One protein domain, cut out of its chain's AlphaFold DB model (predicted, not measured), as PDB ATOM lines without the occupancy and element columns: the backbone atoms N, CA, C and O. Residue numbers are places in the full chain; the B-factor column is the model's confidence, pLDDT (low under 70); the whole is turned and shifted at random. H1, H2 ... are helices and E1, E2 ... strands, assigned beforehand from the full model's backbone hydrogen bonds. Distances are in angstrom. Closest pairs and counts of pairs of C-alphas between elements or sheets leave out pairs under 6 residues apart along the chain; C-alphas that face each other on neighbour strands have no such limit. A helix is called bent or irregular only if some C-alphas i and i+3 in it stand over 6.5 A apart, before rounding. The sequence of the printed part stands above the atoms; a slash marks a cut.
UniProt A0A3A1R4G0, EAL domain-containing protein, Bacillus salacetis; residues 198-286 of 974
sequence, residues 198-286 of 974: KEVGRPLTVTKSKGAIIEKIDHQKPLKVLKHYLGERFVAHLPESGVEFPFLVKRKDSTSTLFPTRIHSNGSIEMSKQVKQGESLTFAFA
ATOM      1  N   LYS A 198     282.215 217.852 213.748       87.94
ATOM      2  CA  LYS A 198     282.241 218.825 214.843       87.94
ATOM      3  C   LYS A 198     281.527 220.101 214.416       87.94
ATOM      4  O   LYS A 198     281.806 220.641 213.349       87.94
ATOM      5  N   GLU A 199     280.611 220.571 215.260       88.44
ATOM      6  CA  GLU A 199     279.911 221.848 215.077       88.44
ATOM      7  C   GLU A 199     280.853 223.027 215.318       88.44
ATOM      8  O   GLU A 199     281.683 223.001 216.228       88.44
ATOM      9  N   VAL A 200     280.692 224.086 214.526       85.50
ATOM     10  CA  VAL A 200     281.426 225.338 214.687       85.50
ATOM     11  C   VAL A 200     280.541 226.548 214.415       85.50
ATOM     12  O   VAL A 200     279.729 226.581 213.488       85.50
ATOM     13  N   GLY A 201     280.761 227.590 215.213       81.31
ATOM     14  CA  GLY A 201     280.047 228.851 215.098       81.31
ATOM     15  C   GLY A 201     278.650 228.807 215.708       81.31
ATOM     16  O   GLY A 201     278.232 227.838 216.336       81.31
ATOM     17  N   ARG A 202     277.929 229.920 215.557       85.56
ATOM     18  CA  ARG A 202     276.573 230.054 216.091       85.56
ATOM     19  C   ARG A 202     275.545 229.354 215.194       85.56
ATOM     20  O   ARG A 202     275.746 229.315 213.978       85.56
ATOM     21  N   PRO A 203     274.401 228.930 215.752       90.06
ATOM     22  CA  PRO A 203     273.255 228.531 214.950       90.06
ATOM     23  C   PRO A 203     272.776 229.677 214.043       90.06
ATOM     24  O   PRO A 203     272.708 230.848 214.440       90.06
ATOM     25  N   LEU A 204     272.437 229.322 212.810       93.31
ATOM     26  CA  LEU A 204     271.904 230.184 211.764       93.31
ATOM     27  C   LEU A 204     270.475 229.749 211.446       93.31
ATOM     28  O   LEU A 204     270.214 228.571 211.224       93.31
ATOM     29  N   THR A 205     269.537 230.687 211.383       95.50
ATOM     30  CA  THR A 205     268.126 230.350 211.179       95.50
ATOM     31  C   THR A 205     267.754 230.424 209.708       95.50
ATOM     32  O   THR A 205     267.953 231.444 209.039       95.50
ATOM     33  N   VAL A 206     267.120 229.372 209.198       95.56
ATOM     34  CA  VAL A 206     266.485 229.391 207.880       95.56
ATOM     35  C   VAL A 206     265.244 230.272 207.955       95.56
ATOM     36  O   VAL A 206     264.190 229.879 208.445       95.56
ATOM     37  N   THR A 207     265.358 231.498 207.460       95.25
ATOM     38  CA  THR A 207     264.269 232.489 207.524       95.25
ATOM     39  C   THR A 207     263.326 232.409 206.327       95.25
ATOM     40  O   THR A 207     262.218 232.936 206.396       95.25
ATOM     41  N   LYS A 208     263.744 231.758 205.234       95.00
ATOM     42  CA  LYS A 208     262.890 231.460 204.078       95.00
ATOM     43  C   LYS A 208     263.446 230.273 203.286       95.00
ATOM     44  O   LYS A 208     264.599 230.331 202.853       95.00
ATOM     45  N   SER A 209     262.626 229.251 203.054       94.38
ATOM     46  CA  SER A 209     262.945 228.102 202.196       94.38
ATOM     47  C   SER A 209     261.740 227.674 201.353       94.38
ATOM     48  O   SER A 209     260.601 228.054 201.632       94.38
ATOM     49  N   LYS A 210     262.001 226.894 200.302       90.88
ATOM     50  CA  LYS A 210     261.001 226.214 199.478       90.88
ATOM     51  C   LYS A 210     261.536 224.826 199.123       90.88
ATOM     52  O   LYS A 210     262.396 224.702 198.257       90.88
ATOM     53  N   GLY A 211     261.028 223.795 199.792       86.44
ATOM     54  CA  GLY A 211     261.558 222.436 199.661       86.44
ATOM     55  C   GLY A 211     263.017 222.352 200.130       86.44
ATOM     56  O   GLY A 211     263.352 222.849 201.204       86.44
ATOM     57  N   ALA A 212     263.904 221.795 199.304       86.88
ATOM     58  CA  ALA A 212     265.347 221.761 199.559       86.88
ATOM     59  C   ALA A 212     266.066 223.101 199.285       86.88
ATOM     60  O   ALA A 212     267.260 223.231 199.550       86.88
ATOM     61  N   ILE A 213     265.368 224.119 198.764       91.62
ATOM     62  CA  ILE A 213     265.971 225.406 198.398       91.62
ATOM     63  C   ILE A 213     265.904 226.379 199.573       91.62
ATOM     64  O   ILE A 213     264.822 226.776 200.015       91.62
ATOM     65  N   ILE A 214     267.062 226.852 200.028       94.81
ATOM     66  CA  ILE A 214     267.173 227.934 201.004       94.81
ATOM     67  C   ILE A 214     267.242 229.269 200.261       94.81
ATOM     68  O   ILE A 214     268.168 229.537 199.497       94.81
ATOM     69  N   GLU A 215     266.282 230.157 200.522       95.19
ATOM     70  CA  GLU A 215     266.260 231.505 199.944       95.19
ATOM     71  C   GLU A 215     266.870 232.558 200.872       95.19
ATOM     72  O   GLU A 215     267.425 233.551 200.383       95.19
ATOM     73  N   LYS A 216     266.744 232.371 202.197       95.25
ATOM     74  CA  LYS A 216     267.317 233.265 203.210       95.25
ATOM     75  C   LYS A 216     267.767 232.539 204.482       95.25
ATOM     76  O   LYS A 216     266.989 231.800 205.082       95.25
ATOM     77  N   ILE A 217     268.961 232.886 204.955       93.62
ATOM     78  CA  ILE A 217     269.523 232.516 206.264       93.62
ATOM     79  C   ILE A 217     269.740 233.811 207.050       93.62
ATOM     80  O   ILE A 217     270.353 234.737 206.520       93.62
ATOM     81  N   ASP A 218     269.190 233.915 208.261       93.62
ATOM     82  CA  ASP A 218     269.214 235.136 209.087       93.62
ATOM     83  C   ASP A 218     268.822 236.401 208.303       93.62
ATOM     84  O   ASP A 218     269.499 237.430 208.325       93.62
ATOM     85  N   HIS A 219     267.744 236.299 207.524       94.00
ATOM     86  CA  HIS A 219     267.232 237.340 206.628       94.00
ATOM     87  C   HIS A 219     268.186 237.778 205.496       94.00
ATOM     88  O   HIS A 219     267.842 238.677 204.722       94.00
ATOM     89  N   GLN A 220     269.331 237.113 205.324       94.12
ATOM     90  CA  GLN A 220     270.329 237.363 204.282       94.12
ATOM     91  C   GLN A 220     270.340 236.260 203.214       94.12
ATOM     92  O   GLN A 220     269.874 235.147 203.437       94.12
ATOM     93  N   LYS A 221     270.878 236.563 202.026       93.81
ATOM     94  CA  LYS A 221     271.069 235.565 200.962       93.81
ATOM     95  C   LYS A 221     272.094 234.504 201.404       93.81
ATOM     96  O   LYS A 221     273.158 234.909 201.872       93.81
ATOM     97  N   PRO A 222     271.843 233.195 201.205       93.50
ATOM     98  CA  PRO A 222     272.750 232.136 201.652       93.50
ATOM     99  C   PRO A 222     274.177 232.290 201.129       93.50
ATOM    100  O   PRO A 222     275.117 232.204 201.910       93.50
ATOM    101  N   LEU A 223     274.353 232.649 199.850       92.88
ATOM    102  CA  LEU A 223     275.686 232.911 199.289       92.88
ATOM    103  C   LEU A 223     276.444 234.018 200.035       92.88
ATOM    104  O   LEU A 223     277.656 233.930 200.190       92.88
ATOM    105  N   LYS A 224     275.747 235.053 200.523       92.81
ATOM    106  CA  LYS A 224     276.373 236.128 201.305       92.81
ATOM    107  C   LYS A 224     276.828 235.620 202.675       92.81
ATOM    108  O   LYS A 224     277.879 236.039 203.150       92.81
ATOM    109  N   VAL A 225     276.051 234.726 203.284       92.75
ATOM    110  CA  VAL A 225     276.390 234.083 204.559       92.75
ATOM    111  C   VAL A 225     277.605 233.171 204.381       92.75
ATOM    112  O   VAL A 225     278.601 233.369 205.066       92.75
ATOM    113  N   LEU A 226     277.582 232.263 203.400       91.81
ATOM    114  CA  LEU A 226     278.720 231.387 203.086       91.81
ATOM    115  C   LEU A 226     279.987 232.193 202.779       91.81
ATOM    116  O   LEU A 226     281.041 231.921 203.336       91.81
ATOM    117  N   LYS A 227     279.876 233.251 201.974       92.88
ATOM    118  CA  LYS A 227     280.989 234.156 201.655       92.88
ATOM    119  C   LYS A 227     281.560 234.874 202.879       92.88
ATOM    120  O   LYS A 227     282.760 235.117 202.926       92.88
ATOM    121  N   HIS A 228     280.720 235.236 203.849       92.44
ATOM    122  CA  HIS A 228     281.168 235.888 205.078       92.44
ATOM    123  C   HIS A 228     281.993 234.944 205.962       92.44
ATOM    124  O   HIS A 228     283.015 235.371 206.490       92.44
ATOM    125  N   TYR A 229     281.565 233.685 206.097       90.19
ATOM    126  CA  TYR A 229     282.205 232.716 206.993       90.19
ATOM    127  C   TYR A 229     283.334 231.909 206.333       90.19
ATOM    128  O   TYR A 229     284.357 231.676 206.966       90.19
ATOM    129  N   LEU A 230     283.173 231.503 205.071       90.62
ATOM    130  CA  LEU A 230     284.079 230.590 204.355       90.62
ATOM    131  C   LEU A 230     284.863 231.278 203.220       90.62
ATOM    132  O   LEU A 230     285.768 230.697 202.624       90.62
ATOM    133  N   GLY A 231     284.553 232.544 202.931       91.56
ATOM    134  CA  GLY A 231     285.274 233.358 201.956       91.56
ATOM    135  C   GLY A 231     284.884 233.114 200.492       91.56
ATOM    136  O   GLY A 231     284.093 232.243 200.139       91.56
ATOM    137  N   GLU A 232     285.460 233.929 199.607       91.56
ATOM    138  CA  GLU A 232     285.146 233.946 198.166       91.56
ATOM    139  C   GLU A 232     285.596 232.679 197.440       91.56
ATOM    140  O   GLU A 232     284.904 232.187 196.553       91.56
ATOM    141  N   ARG A 233     286.768 232.149 197.813       88.38
ATOM    142  CA  ARG A 233     287.342 230.961 197.168       88.38
ATOM    143  C   ARG A 233     286.462 229.737 197.376       88.38
ATOM    144  O   ARG A 233     286.279 228.987 196.428       88.38
ATOM    145  N   PHE A 234     285.896 229.574 198.569       88.88
ATOM    146  CA  PHE A 234     284.966 228.489 198.859       88.88
ATOM    147  C   PHE A 234     283.723 228.579 197.969       88.88
ATOM    148  O   PHE A 234     283.390 227.630 197.265       88.88
ATOM    149  N   VAL A 235     283.087 229.756 197.929       88.50
ATOM    150  CA  VAL A 235     281.858 229.989 197.153       88.50
ATOM    151  C   VAL A 235     282.071 229.823 195.644       88.50
ATOM    152  O   VAL A 235     281.157 229.380 194.954       88.50
ATOM    153  N   ALA A 236     283.261 230.140 195.126       85.56
ATOM    154  CA  ALA A 236     283.588 229.994 193.707       85.56
ATOM    155  C   ALA A 236     283.638 228.534 193.212       85.56
ATOM    156  O   ALA A 236     283.533 228.318 192.010       85.56
ATOM    157  N   HIS A 237     283.795 227.566 194.121       84.38
ATOM    158  CA  HIS A 237     283.862 226.130 193.815       84.38
ATOM    159  C   HIS A 237     282.622 225.371 194.307       84.38
ATOM    160  O   HIS A 237     282.672 224.160 194.472       84.38
ATOM    161  N   LEU A 238     281.527 226.072 194.615       81.56
ATOM    162  CA  LEU A 238     280.257 225.422 194.922       81.56
ATOM    163  C   LEU A 238     279.596 224.910 193.624       81.56
ATOM    164  O   LEU A 238     279.656 225.614 192.611       81.56
ATOM    165  N   PRO A 239     278.854 223.786 193.673       77.50
ATOM    166  CA  PRO A 239     278.495 223.008 194.865       77.50
ATOM    167  C   PRO A 239     279.592 222.060 195.381       77.50
ATOM    168  O   PRO A 239     279.462 221.560 196.495       77.50
ATOM    169  N   GLU A 240     280.680 221.843 194.640       76.19
ATOM    170  CA  GLU A 240     281.694 220.829 194.947       76.19
ATOM    171  C   GLU A 240     282.394 221.048 196.290       76.19
ATOM    172  O   GLU A 240     282.591 220.098 197.040       76.19
ATOM    173  N   SER A 241     282.712 222.293 196.643       81.69
ATOM    174  CA  SER A 241     283.275 222.647 197.955       81.69
ATOM    175  C   SER A 241     282.270 222.489 199.104       81.69
ATOM    176  O   SER A 241     282.649 222.429 200.271       81.69
ATOM    177  N   GLY A 242     280.972 222.390 198.803       82.62
ATOM    178  CA  GLY A 242     279.885 222.372 199.780       82.62
ATOM    179  C   GLY A 242     279.930 221.195 200.754       82.62
ATOM    180  O   GLY A 242     279.458 221.323 201.882       82.62
ATOM    181  N   VAL A 243     280.521 220.075 200.333       81.75
ATOM    182  CA  VAL A 243     280.693 218.864 201.152       81.75
ATOM    183  C   VAL A 243     281.843 218.967 202.162       81.75
ATOM    184  O   VAL A 243     281.909 218.154 203.079       81.75
ATOM    185  N   GLU A 244     282.747 219.945 202.021       83.94
ATOM    186  CA  GLU A 244     283.873 220.148 202.950       83.94
ATOM    187  C   GLU A 244     283.410 220.754 204.283       83.94
ATOM    188  O   GLU A 244     283.877 220.354 205.351       83.94
ATOM    189  N   PHE A 245     282.475 221.706 204.211       88.12
ATOM    190  CA  PHE A 245     281.909 222.414 205.360       88.12
ATOM    191  C   PHE A 245     280.374 222.412 205.295       88.12
ATOM    192  O   PHE A 245     279.765 223.455 205.014       88.12
ATOM    193  N   PRO A 246     279.722 221.254 205.510       90.88
ATOM    194  CA  PRO A 246     278.271 221.173 205.487       90.88
ATOM    195  C   PRO A 246     277.656 221.902 206.686       90.88
ATOM    196  O   PRO A 246     278.317 222.251 207.667       90.88
ATOM    197  N   PHE A 247     276.344 222.087 206.629       93.12
ATOM    198  CA  PHE A 247     275.548 222.422 207.796       93.12
ATOM    199  C   PHE A 247     275.110 221.155 208.530       93.12
ATOM    200  O   PHE A 247     274.711 220.174 207.907       93.12
ATOM    201  N   LEU A 248     275.102 221.203 209.857       92.25
ATOM    202  CA  LEU A 248     274.364 220.270 210.694       92.25
ATOM    203  C   LEU A 248     273.004 220.866 211.038       92.25
ATOM    204  O   LEU A 248     272.896 222.030 211.438       92.25
ATOM    205  N   VAL A 249     271.973 220.041 210.891       90.56
ATOM    206  CA  VAL A 249     270.614 220.335 211.336       90.56
ATOM    207  C   VAL A 249     270.210 219.309 212.387       90.56
ATOM    208  O   VAL A 249     270.245 218.102 212.150       90.56
ATOM    209  N   LYS A 250     269.816 219.795 213.567       86.25
ATOM    210  CA  LYS A 250     269.273 218.950 214.635       86.25
ATOM    211  C   LYS A 250     267.762 218.860 214.489       86.25
ATOM    212  O   LYS A 250     267.063 219.871 214.570       86.25
ATOM    213  N   ARG A 251     267.258 217.648 214.278       84.12
ATOM    214  CA  ARG A 251     265.831 217.303 214.271       84.12
ATOM    215  C   ARG A 251     265.536 216.441 215.502       84.12
ATOM    216  O   ARG A 251     266.456 215.999 216.177       84.12
ATOM    217  N   LYS A 252     264.255 216.251 215.842       71.75
ATOM    218  CA  LYS A 252     263.843 215.619 217.114       71.75
ATOM    219  C   LYS A 252     264.503 214.259 217.380       71.75
ATOM    220  O   LYS A 252     264.803 213.979 218.534       71.75
ATOM    221  N   ASP A 253     264.762 213.490 216.324       66.31
ATOM    222  CA  ASP A 253     265.204 212.098 216.426       66.31
ATOM    223  C   ASP A 253     266.568 211.838 215.753       66.31
ATOM    224  O   ASP A 253     267.076 210.723 215.815       66.31
ATOM    225  N   SER A 254     267.187 212.848 215.120       76.31
ATOM    226  CA  SER A 254     268.486 212.702 214.447       76.31
ATOM    227  C   SER A 254     269.198 214.037 214.197       76.31
ATOM    228  O   SER A 254     268.581 215.106 214.112       76.31
ATOM    229  N   THR A 255     270.521 213.970 214.052       82.31
ATOM    230  CA  THR A 255     271.338 215.055 213.497       82.31
ATOM    231  C   THR A 255     271.696 214.667 212.073       82.31
ATOM    232  O   THR A 255     272.303 213.621 211.874       82.31
ATOM    233  N   SER A 256     271.346 215.502 211.098       82.88
ATOM    234  CA  SER A 256     271.644 215.234 209.690       82.88
ATOM    235  C   SER A 256     272.574 216.298 209.118       82.88
ATOM    236  O   SER A 256     272.513 217.476 209.480       82.88
ATOM    237  N   THR A 257     273.405 215.879 208.171       87.88
ATOM    238  CA  THR A 257     274.240 216.758 207.351       87.88
ATOM    239  C   THR A 257     273.462 217.316 206.160       87.88
ATOM    240  O   THR A 257     272.670 216.616 205.523       87.88
ATOM    241  N   LEU A 258     273.689 218.594 205.862       89.19
ATOM    242  CA  LEU A 258     273.119 219.338 204.744       89.19
ATOM    243  C   LEU A 258     274.241 220.068 204.007       89.19
ATOM    244  O   LEU A 258     274.849 220.986 204.551       89.19
ATOM    245  N   PHE A 259     274.468 219.733 202.744       87.88
ATOM    246  CA  PHE A 259     275.450 220.415 201.899       87.88
ATOM    247  C   PHE A 259     274.779 220.982 200.643       87.88
ATOM    248  O   PHE A 259     273.769 220.433 200.194       87.88
ATOM    249  N   PRO A 260     275.284 222.096 200.084       87.38
ATOM    250  CA  PRO A 260     274.781 222.634 198.827       87.38
ATOM    251  C   PRO A 260     274.962 221.640 197.673       87.38
ATOM    252  O   PRO A 260     276.064 221.154 197.452       87.38
ATOM    253  N   THR A 261     273.901 221.387 196.910       79.69
ATOM    254  CA  THR A 261     273.918 220.552 195.694       79.69
ATOM    255  C   THR A 261     273.756 221.373 194.419       79.69
ATOM    256  O   THR A 261     274.215 220.959 193.358       79.69
ATOM    257  N   ARG A 262     273.145 222.563 194.501       81.19
ATOM    258  CA  ARG A 262     272.989 223.482 193.364       81.19
ATOM    259  C   ARG A 262     272.941 224.938 193.821       81.19
ATOM    260  O   ARG A 262     272.423 225.258 194.889       81.19
ATOM    261  N   ILE A 263     273.440 225.849 192.985       84.50
ATOM    262  CA  ILE A 263     273.315 227.298 193.190       84.50
ATOM    263  C   ILE A 263     272.401 227.882 192.117       84.50
ATOM    264  O   ILE A 263     272.608 227.663 190.925       84.50
ATOM    265  N   HIS A 264     271.418 228.681 192.524       86.69
ATOM    266  CA  HIS A 264     270.548 229.393 191.592       86.69
ATOM    267  C   HIS A 264     271.075 230.802 191.292       86.69
ATOM    268  O   HIS A 264     271.688 231.461 192.134       86.69
ATOM    269  N   SER A 265     270.750 231.323 190.105       84.00
ATOM    270  CA  SER A 265     271.173 232.654 189.632       84.00
ATOM    271  C   SER A 265     270.748 233.817 190.542       84.00
ATOM    272  O   SER A 265     271.389 234.864 190.565       84.00
ATOM    273  N   ASN A 266     269.685 233.640 191.330       86.12
ATOM    274  CA  ASN A 266     269.185 234.621 192.297       86.12
ATOM    275  C   ASN A 266     269.910 234.563 193.669       86.12
ATOM    276  O   ASN A 266     269.504 235.259 194.610       86.12
ATOM    277  N   GLY A 267     270.920 233.699 193.808       85.19
ATOM    278  CA  GLY A 267     271.719 233.482 195.010       85.19
ATOM    279  C   GLY A 267     271.087 232.620 196.109       85.19
ATOM    280  O   GLY A 267     271.581 232.659 197.239       85.19
ATOM    281  N   SER A 268     269.995 231.899 195.825       92.19
ATOM    282  CA  SER A 268     269.534 230.784 196.668       92.19
ATOM    283  C   SER A 268     270.373 229.530 196.420       92.19
ATOM    284  O   SER A 268     270.949 229.366 195.343       92.19
ATOM    285  N   ILE A 269     270.427 228.651 197.419       91.25
ATOM    286  CA  ILE A 269     271.148 227.376 197.347       91.25
ATOM    287  C   ILE A 269     270.160 226.228 197.543       91.25
ATOM    288  O   ILE A 269     269.296 226.302 198.416       91.25
ATOM    289  N   GLU A 270     270.261 225.210 196.703       89.12
ATOM    290  CA  GLU A 270     269.589 223.924 196.867       89.12
ATOM    291  C   GLU A 270     270.472 223.031 197.738       89.12
ATOM    292  O   GLU A 270     271.691 223.013 197.559       89.12
ATOM    293  N   MET A 271     269.871 222.349 198.706       89.06
ATOM    294  CA  MET A 271     270.566 221.502 199.675       89.06
ATOM    295  C   MET A 271     270.353 220.019 199.368       89.06
ATOM    296  O   MET A 271     269.380 219.638 198.720       89.06
ATOM    297  N   SER A 272     271.234 219.166 199.892       83.88
ATOM    298  CA  SER A 272     271.167 217.707 199.728       83.88
ATOM    299  C   SER A 272     269.906 217.063 200.305       83.88
ATOM    300  O   SER A 272     269.471 216.026 199.813       83.88
ATOM    301  N   LYS A 273     269.284 217.678 201.318       84.88
ATOM    302  CA  LYS A 273     268.031 217.213 201.929       84.88
ATOM    303  C   LYS A 273     267.054 218.384 202.088       84.88
ATOM    304  O   LYS A 273     267.442 219.551 202.030       84.88
ATOM    305  N   GLN A 274     265.775 218.070 202.294       86.06
ATOM    306  CA  GLN A 274     264.706 219.060 202.499       86.06
ATOM    307  C   GLN A 274     265.011 219.990 203.684       86.06
ATOM    308  O   GLN A 274     265.513 219.517 204.706       86.06
ATOM    309  N   VAL A 275     264.665 221.282 203.576       88.56
ATOM    310  CA  VAL A 275     264.923 222.289 204.623       88.56
ATOM    311  C   VAL A 275     263.663 223.089 204.948       88.56
ATOM    312  O   VAL A 275     263.004 223.654 204.070       88.56
ATOM    313  N   LYS A 276     263.328 223.201 206.231       90.88
ATOM    314  CA  LYS A 276     262.132 223.914 206.699       90.88
ATOM    315  C   LYS A 276     262.477 225.305 207.218       90.88
ATOM    316  O   LYS A 276     263.498 225.526 207.863       90.88
ATOM    317  N   GLN A 277     261.577 226.255 206.977       92.81
ATOM    318  CA  GLN A 277     261.664 227.570 207.600       92.81
ATOM    319  C   GLN A 277     261.604 227.422 209.128       92.81
ATOM    320  O   GLN A 277     260.745 226.717 209.653       92.81
ATOM    321  N   GLY A 278     262.515 228.095 209.827       91.31
ATOM    322  CA  GLY A 278     262.709 227.979 211.270       91.31
ATOM    323  C   GLY A 278     263.738 226.927 211.686       91.31
ATOM    324  O   GLY A 278     264.098 226.905 212.859       91.31
ATOM    325  N   GLU A 279     264.247 226.089 210.771       93.00
ATOM    326  CA  GLU A 279     265.354 225.183 211.103       93.00
ATOM    327  C   GLU A 279     266.629 225.965 211.439       93.00
ATOM    328  O   GLU A 279     266.940 226.995 210.831       93.00
ATOM    329  N   SER A 280     267.354 225.443 212.428       93.31
ATOM    330  CA  SER A 280     268.645 225.952 212.875       93.31
ATOM    331  C   SER A 280     269.765 225.150 212.220       93.31
ATOM    332  O   SER A 280     269.821 223.931 212.370       93.31
ATOM    333  N   LEU A 281     270.653 225.848 211.522       93.75
ATOM    334  CA  LEU A 281     271.806 225.308 210.812       93.75
ATOM    335  C   LEU A 281     273.090 225.761 211.498       93.75
ATOM    336  O   LEU A 281     273.288 226.959 211.689       93.75
ATOM    337  N   THR A 282     273.988 224.838 211.803       93.06
ATOM    338  CA  THR A 282     275.329 225.167 212.313       93.06
ATOM    339  C   THR A 282     276.362 224.657 211.324       93.06
ATOM    340  O   THR A 282     276.167 223.590 210.755       93.06
ATOM    341  N   PHE A 283     277.443 225.396 211.073       91.50
ATOM    342  CA  PHE A 283     278.521 224.859 210.244       91.50
ATOM    343  C   PHE A 283     279.163 223.657 210.927       91.50
ATOM    344  O   PHE A 283     279.221 223.587 212.156       91.50
ATOM    345  N   ALA A 284     279.678 222.733 210.131       90.31
ATOM    346  CA  ALA A 284     280.446 221.616 210.629       90.31
ATOM    347  C   ALA A 284     281.676 221.349 209.781       90.31
ATOM    348  O   ALA A 284     281.770 221.766 208.629       90.31
ATOM    349  N   PHE A 285     282.626 220.651 210.384       87.94
ATOM    350  CA  PHE A 285     283.840 220.183 209.735       87.94
ATOM    351  C   PHE A 285     284.187 218.783 210.252       87.94
ATOM    352  O   PHE A 285     283.712 218.358 211.310       87.94
ATOM    353  N   ALA A 286     284.993 218.055 209.484       88.50
ATOM    354  CA  ALA A 286     285.319 216.667 209.770       88.50
ATOM    355  C   ALA A 286     286.198 216.508 211.022       88.50
ATOM    356  O   ALA A 286     287.234 217.163 211.165       88.50
TER     357      ALA A 286
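What this domain is: This is residues 198 to 286 of the 974 residues of the protein "EAL domain-containing protein" of Bacillus salacetis (UniProt A0A3A1R4G0). One antiparallel sheet of seven short and long strands, strongly twisted and curled, wraps partway round into a rough barrel that is not fully closed, its edge strands E4 and E5 following each other across one residue. H1 and H2 sit toward one end of it, and the turn of the E3 and E4 hairpin reaches the other end. The printed part has 89 residues, with named elements in the order E1, E2, H1, H2, E3, E4, E5, E6, E7; the sheet runs E4, E3, E7, E1, E2, E6, E5, and the class is mixed, helices and strands. It is compact, with a radius of gyration of the C-alphas of 11.6 A and a rounded outline of 34 by 28 by 20 A.

How they stand to each other: Begin at E1, residues 198 to 210, which bends by 86 degrees at residue 201. Its pairing is staggered: residues 206 to 210 pair with E2, residues 213 to 217, a hairpin with N 210 and O 213 2.8 A apart, and residues 198 to 205 pair with E7, residues 280 to 286, with N 200 and O 283 2.8 A apart. Next comes H1, residues 222 to 236, on the sheet at a height of 7.7 A but over none of its strands; the closest C-alphas to E2 are those of Lys 216 and Pro 222, 5.8 A. In H1, 8 of 11 O i to N i+4 pairs are within hydrogen-bond range; H2, residues 240 to 243, is too short for such a pair and stands at the sheet's level. H1 and H2 are close but not clearly touching, with Phe 234 and Ser 241 closest at 6.1 A between C-alphas. E3, residues 247 to 251, is beside E7, with N 248 and O 282 2.8 A apart, and forms a hairpin with E4, residues 254 to 258, where N 249 and O 256 are 3.0 A apart. E4 runs on into E5, residues 260 to 263, at 37 degrees. E5 and E6, residues 269 to 271, are a hairpin with N 261 and O 270 2.8 A apart, and E6 also pairs with E2 through N 214 and O 269, 2.8 A.

Where its parts are: Find C-alpha 198 at (282.241, 218.825, 214.843); E1 runs 27.2 A from there to C-alpha 210. H1 starts at C-alpha 222 at (272.750, 232.136, 201.652), spans 13.6 A and is irregular, with C-alphas 229 and 232 9.4 A apart. H2 is only just irregular, with C-alphas 240 and 243 6.6 A apart. E3 spans 12.7 A and E4 12.6 A, while E2 spans 11.2 A, E5 7.5 A and E6 6.3 A. E7 runs 19.3 A to C-alpha 286 at (285.319, 216.667, 209.770).

The domain as a whole: The two C-alphas farthest apart are those of Arg 233 and Asp 253, 34.9 A. The first and last printed C-alphas are 6.3 A apart. The printed part has no cut and no long link; the link from E6 to E7 is short, and the others are tight. The mean pLDDT of the printed part is 88.4, and residue 253 is under 70.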